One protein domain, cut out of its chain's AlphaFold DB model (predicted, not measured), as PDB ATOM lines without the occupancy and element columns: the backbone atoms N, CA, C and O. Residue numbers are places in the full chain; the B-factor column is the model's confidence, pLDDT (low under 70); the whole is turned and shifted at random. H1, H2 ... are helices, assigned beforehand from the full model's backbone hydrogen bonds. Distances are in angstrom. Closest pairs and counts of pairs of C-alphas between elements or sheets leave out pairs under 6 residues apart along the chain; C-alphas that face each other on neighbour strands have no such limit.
ATOM      1  N   HIS A  53     -23.032   2.615  49.793       54.34
ATOM      2  CA  HIS A  53     -23.180   3.073  48.409       54.34
ATOM      3  C   HIS A  53     -22.550   4.460  48.206       54.34
ATOM      4  O   HIS A  53     -21.850   4.695  47.220       54.34
ATOM      5  N   GLU A  54     -22.753   5.387  49.148       56.16
ATOM      6  CA  GLU A  54     -22.154   6.724  49.078       56.16
ATOM      7  C   GLU A  54     -20.623   6.675  49.198       56.16
ATOM      8  O   GLU A  54     -19.922   7.396  48.484       56.16
ATOM      9  N   ARG A  55     -20.088   5.800  50.059       58.03
ATOM     10  CA  ARG A  55     -18.643   5.588  50.196       58.03
ATOM     11  C   ARG A  55     -18.032   4.991  48.933       58.03
ATOM     12  O   ARG A  55     -17.042   5.524  48.451       58.03
ATOM     13  N   GLU A  56     -18.631   3.945  48.373       61.44
ATOM     14  CA  GLU A  56     -18.139   3.316  47.143       61.44
ATOM     15  C   GLU A  56     -18.173   4.299  45.962       61.44
ATOM     16  O   GLU A  56     -17.217   4.391  45.187       61.44
ATOM     17  N   ASN A  57     -19.224   5.122  45.872       63.12
ATOM     18  CA  ASN A  57     -19.323   6.165  44.856       63.12
ATOM     19  C   ASN A  57     -18.254   7.261  45.048       63.12
ATOM     20  O   ASN A  57     -17.554   7.603  44.090       63.12
ATOM     21  N   ARG A  58     -18.046   7.750  46.281       63.28
ATOM     22  CA  ARG A  58     -16.985   8.722  46.620       63.28
ATOM     23  C   ARG A  58     -15.592   8.166  46.338       63.28
ATOM     24  O   ARG A  58     -14.773   8.868  45.749       63.28
ATOM     25  N   ASP A  59     -15.345   6.914  46.703       70.81
ATOM     26  CA  ASP A  59     -14.077   6.230  46.464       70.81
ATOM     27  C   ASP A  59     -13.836   6.074  44.952       70.81
ATOM     28  O   ASP A  59     -12.747   6.386  44.468       70.81
ATOM     29  N   SER A  60     -14.864   5.723  44.170       77.94
ATOM     30  CA  SER A  60     -14.775   5.645  42.702       77.94
ATOM     31  C   SER A  60     -14.489   7.003  42.042       77.94
ATOM     32  O   SER A  60     -13.672   7.088  41.119       77.94
ATOM     33  N   TRP A  61     -15.095   8.084  42.549       81.50
ATOM     34  CA  TRP A  61     -14.868   9.451  42.077       81.50
ATOM     35  C   TRP A  61     -13.446   9.920  42.403       81.50
ATOM     36  O   TRP A  61     -12.760  10.459  41.533       81.50
ATOM     37  N   ILE A  62     -12.958   9.652  43.619       81.00
ATOM     38  CA  ILE A  62     -11.576   9.951  44.022       81.00
ATOM     39  C   ILE A  62     -10.589   9.181  43.141       81.00
ATOM     40  O   ILE A  62      -9.661   9.784  42.599       81.00
ATOM     41  N   VAL A  63     -10.797   7.878  42.940       80.00
ATOM     42  CA  VAL A  63      -9.915   7.038  42.114       80.00
ATOM     43  C   VAL A  63      -9.888   7.518  40.660       80.00
ATOM     44  O   VAL A  63      -8.808   7.601  40.069       80.00
ATOM     45  N   LYS A  64     -11.040   7.902  40.092       79.94
ATOM     46  CA  LYS A  64     -11.117   8.465  38.735       79.94
ATOM     47  C   LYS A  64     -10.323   9.770  38.619       79.94
ATOM     48  O   LYS A  64      -9.471   9.879  37.739       79.94
ATOM     49  N   ASN A  65     -10.514  10.703  39.552       80.44
ATOM     50  CA  ASN A  65      -9.770  11.967  39.569       80.44
ATOM     51  C   ASN A  65      -8.266  11.760  39.790       80.44
ATOM     52  O   ASN A  65      -7.447  12.452  39.191       80.44
ATOM     53  N   MET A  66      -7.869  10.796  40.627       77.38
ATOM     54  CA  MET A  66      -6.457  10.466  40.835       77.38
ATOM     55  C   MET A  66      -5.813   9.870  39.578       77.38
ATOM     56  O   MET A  66      -4.638  10.136  39.320       77.38
ATOM     57  N   LYS A  67      -6.559   9.090  38.786       79.38
ATOM     58  CA  LYS A  67      -6.082   8.555  37.506       79.38
ATOM     59  C   LYS A  67      -5.888   9.667  36.470       79.38
ATOM     60  O   LYS A  67      -4.829   9.721  35.855       79.38
ATOM     61  N   GLU A  68      -6.841  10.590  36.360       79.69
ATOM     62  CA  GLU A  68      -6.715  11.775  35.501       79.69
ATOM     63  C   GLU A  68      -5.509  12.628  35.929       79.69
ATOM     64  O   GLU A  68      -4.645  12.952  35.116       79.69
ATOM     65  N   LEU A  69      -5.360  12.905  37.230       78.94
ATOM     66  CA  LEU A  69      -4.192  13.610  37.769       78.94
ATOM     67  C   LEU A  69      -2.876  12.881  37.489       78.94
ATOM     68  O   LEU A  69      -1.863  13.546  37.292       78.94
ATOM     69  N   LYS A  70      -2.866  11.543  37.459       78.31
ATOM     70  CA  LYS A  70      -1.683  10.752  37.100       78.31
ATOM     71  C   LYS A  70      -1.307  10.961  35.629       78.31
ATOM     72  O   LYS A  70      -0.137  11.218  35.356       78.31
ATOM     73  N   GLU A  71      -2.278  10.937  34.720       78.31
ATOM     74  CA  GLU A  71      -2.081  11.198  33.284       78.31
ATOM     75  C   GLU A  71      -1.592  12.642  33.038       78.31
ATOM     76  O   GLU A  71      -0.617  12.868  32.318       78.31
ATOM     77  N   TYR A  72      -2.162  13.634  33.734       71.19
ATOM     78  CA  TYR A  72      -1.660  15.017  33.706       71.19
ATOM     79  C   TYR A  72      -0.288  15.171  34.382       71.19
ATOM     80  O   TYR A  72       0.523  16.002  33.960       71.19
ATOM     81  N   SER A  73       0.005  14.379  35.419       67.19
ATOM     82  CA  SER A  73       1.315  14.381  36.075       67.19
ATOM     83  C   SER A  73       2.406  13.806  35.183       67.19
ATOM     84  O   SER A  73       3.544  14.240  35.309       67.19
ATOM     85  N   GLU A  74       2.069  12.907  34.255       68.56
ATOM     86  CA  GLU A  74       2.992  12.381  33.246       68.56
ATOM     87  C   GLU A  74       3.380  13.474  32.237       68.56
ATOM     88  O   GLU A  74       4.556  13.626  31.912       68.56
ATOM     89  N   LEU A  75       2.435  14.347  31.861       68.00
ATOM     90  CA  LEU A  75       2.714  15.553  31.064       68.00
ATOM     91  C   LEU A  75       3.535  16.610  31.821       68.00
ATOM     92  O   LEU A  75       4.306  17.361  31.222       68.00
ATOM     93  N   ILE A  76       3.358  16.701  33.141       66.31
ATOM     94  CA  ILE A  76       4.016  17.690  34.013       66.31
ATOM     95  C   ILE A  76       5.236  17.077  34.730       66.31
ATOM     96  O   ILE A  76       5.855  17.740  35.571       66.31
ATOM     97  N   ALA A  77       5.658  15.862  34.349       59.06
ATOM     98  CA  ALA A  77       6.766  15.088  34.931       59.06
ATOM     99  C   ALA A  77       8.162  15.700  34.687       59.06
ATOM    100  O   ALA A  77       9.179  15.015  34.653       59.06
ATOM    101  N   GLY A  78       8.235  17.021  34.544       66.44
ATOM    102  CA  GLY A  78       9.457  17.791  34.614       66.44
ATOM    103  C   GLY A  78       9.784  18.284  36.035       66.44
ATOM    104  O   GLY A  78       9.013  18.136  36.989       66.44
ATOM    105  N   PRO A  79      10.911  19.002  36.184       63.94
ATOM    106  CA  PRO A  79      11.398  19.575  37.445       63.94
ATOM    107  C   PRO A  79      10.455  20.573  38.140       63.94
ATOM    108  O   PRO A  79      10.831  21.136  39.166       63.94
ATOM    109  N   LYS A  80       9.268  20.846  37.591       65.75
ATOM    110  CA  LYS A  80       8.292  21.802  38.127       65.75
ATOM    111  C   LYS A  80       7.323  21.162  39.125       65.75
ATOM    112  O   LYS A  80       7.023  21.804  40.135       65.75
ATOM    113  N   TRP A  81       6.939  19.892  38.948       75.69
ATOM    114  CA  TRP A  81       6.062  19.188  39.900       75.69
ATOM    115  C   TRP A  81       6.686  19.095  41.302       75.69
ATOM    116  O   TRP A  81       6.030  19.343  42.315       75.69
ATOM    117  N   LYS A  82       8.008  18.876  41.373       72.81
ATOM    118  CA  LYS A  82       8.754  18.790  42.643       72.81
ATOM    119  C   LYS A  82       8.703  20.080  43.477       72.81
ATOM    120  O   LYS A  82       8.886  20.026  44.693       72.81
ATOM    121  N   ASN A  83       8.509  21.239  42.844       78.06
ATOM    122  CA  ASN A  83       8.374  22.517  43.544       78.06
ATOM    123  C   ASN A  83       6.941  22.729  44.032       78.06
ATOM    124  O   ASN A  83       6.743  23.267  45.120       78.06
ATOM    125  N   LEU A  84       5.955  22.258  43.269       76.38
ATOM    126  CA  LEU A  84       4.550  22.327  43.649       76.38
ATOM    127  C   LEU A  84       4.265  21.469  44.894       76.38
ATOM    128  O   LEU A  84       3.736  21.989  45.876       76.38
ATOM    129  N   VAL A  85       4.731  20.214  44.919       80.06
ATOM    130  CA  VAL A  85       4.584  19.315  46.085       80.06
ATOM    131  C   VAL A  85       5.265  19.891  47.335       80.06
ATOM    132  O   VAL A  85       4.701  19.857  48.427       80.06
ATOM    133  N   ARG A  86       6.446  20.514  47.184       78.12
ATOM    134  CA  ARG A  86       7.146  21.198  48.290       78.12
ATOM    135  C   ARG A  86       6.362  22.379  48.860       78.12
ATOM    136  O   ARG A  86       6.449  22.627  50.061       78.12
ATOM    137  N   LYS A  87       5.637  23.127  48.022       76.38
ATOM    138  CA  LYS A  87       4.790  24.235  48.485       76.38
ATOM    139  C   LYS A  87       3.586  23.695  49.251       76.38
ATOM    140  O   LYS A  87       3.352  24.148  50.363       76.38
ATOM    141  N   ILE A  88       2.896  22.689  48.716       78.38
ATOM    142  CA  ILE A  88       1.712  22.092  49.355       78.38
ATOM    143  C   ILE A  88       2.064  21.497  50.729       78.38
ATOM    144  O   ILE A  88       1.388  21.795  51.709       78.38
ATOM    145  N   GLY A  89       3.184  20.773  50.851       69.19
ATOM    146  CA  GLY A  89       3.622  20.202  52.132       69.19
ATOM    147  C   GLY A  89       3.865  21.233  53.247       69.19
ATOM    148  O   GLY A  89       3.690  20.912  54.421       69.19
ATOM    149  N   LYS A  90       4.215  22.483  52.908       66.88
ATOM    150  CA  LYS A  90       4.343  23.577  53.890       66.88
ATOM    151  C   LYS A  90       2.990  24.083  54.390       66.88
ATOM    152  O   LYS A  90       2.889  24.442  55.556       66.88
ATOM    153  N   TYR A  91       1.968  24.099  53.536       65.56
ATOM    154  CA  TYR A  91       0.615  24.509  53.924       65.56
ATOM    155  C   TYR A  91      -0.128  23.403  54.685       65.56
ATOM    156  O   TYR A  91      -0.903  23.700  55.588       65.56
ATOM    157  N   CYS A  92       0.145  22.134  54.372       62.56
ATOM    158  CA  CYS A  92      -0.481  20.991  55.041       62.56
ATOM    159  C   CYS A  92       0.121  20.670  56.422       62.56
ATOM    160  O   CYS A  92      -0.555  20.043  57.231       62.56
ATOM    161  N   ASN A  93       1.348  21.124  56.722       57.28
ATOM    162  CA  ASN A  93       2.002  20.926  58.023       57.28
ATOM    163  C   ASN A  93       2.212  22.256  58.783       57.28
ATOM    164  O   ASN A  93       3.351  22.715  58.917       57.28
ATOM    165  N   PRO A  94       1.156  22.858  59.367       56.88
ATOM    166  CA  PRO A  94       1.263  24.095  60.154       56.88
ATOM    167  C   PRO A  94       2.016  23.921  61.490       56.88
ATOM    168  O   PRO A  94       2.395  24.907  62.120       56.88
ATOM    169  N   LYS A  95       2.296  22.676  61.913       55.97
ATOM    170  CA  LYS A  95       2.947  22.348  63.199       55.97
ATOM    171  C   LYS A  95       4.350  22.951  63.382       55.97
ATOM    172  O   LYS A  95       4.844  22.982  64.500       55.97
ATOM    173  N   LYS A  96       5.007  23.436  62.318       54.91
ATOM    174  CA  LYS A  96       6.325  24.104  62.410       54.91
ATOM    175  C   LYS A  96       6.260  25.636  62.416       54.91
ATOM    176  O   LYS A  96       7.286  26.262  62.661       54.91
TER     177      LYS A  96
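What this domain is: This is residues 53 to 96 of the 161 residues of an uncharacterized protein of Solanum chilense (UniProt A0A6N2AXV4). Two helices make an open, flat V: the long H1 is one arm, the shorter H2 is the other, and they come near each other where H1 ends and H2 begins. Between the arms the V is empty, and a short tail, residues 93 to 96, runs on past the far end of H2. The printed part has 44 residues, with two named helices, H1 then H2, and no named strand; the class is all helix. The whole is only just extended, close to loose, with a radius of gyration of the C-alphas of 14.2 A and spans of 38 by 32 by 6 A.

Where its parts are: Find C-alpha 53 at (-23.180, 3.073, 48.409); from there H1, residues 53 to 75, runs 33.6 A to C-alpha 75 at (2.714, 15.553, 31.064). Then look at residues 81 to 92, which are H2; it measures 16.6 A and ends at C-alpha 92, at (-0.481, 20.991, 55.041).

How they stand to each other: Start from H1 and look toward H2: the two are close but not clearly touching, with 1 pair of C-alphas within 8 A. That closest pair is the C-alphas of Ser 73 and Trp 81, 7.8 A apart. Their lines stand at a steep tilt of 41 degrees, and they run opposite ways. Their centres are 20.2 A apart. In H1 each backbone O i to N i+4 pair is within hydrogen-bond range; in H2 6 of 8 are.

The domain as a whole: The two C-alphas farthest apart are those of His 53 and Pro 79, at 39.9 A. The printed part has no cut, and the link from H1 to H2, residues 76 to 80, is tight. Residues 53 to 72, 74 to 80 and 82 to 96 stand free. In the B-factor column the mean pLDDT of the printed part is 70.0, and you will find 22 residues under 70: 53 to 58, 73 to 80 and 89 to 96.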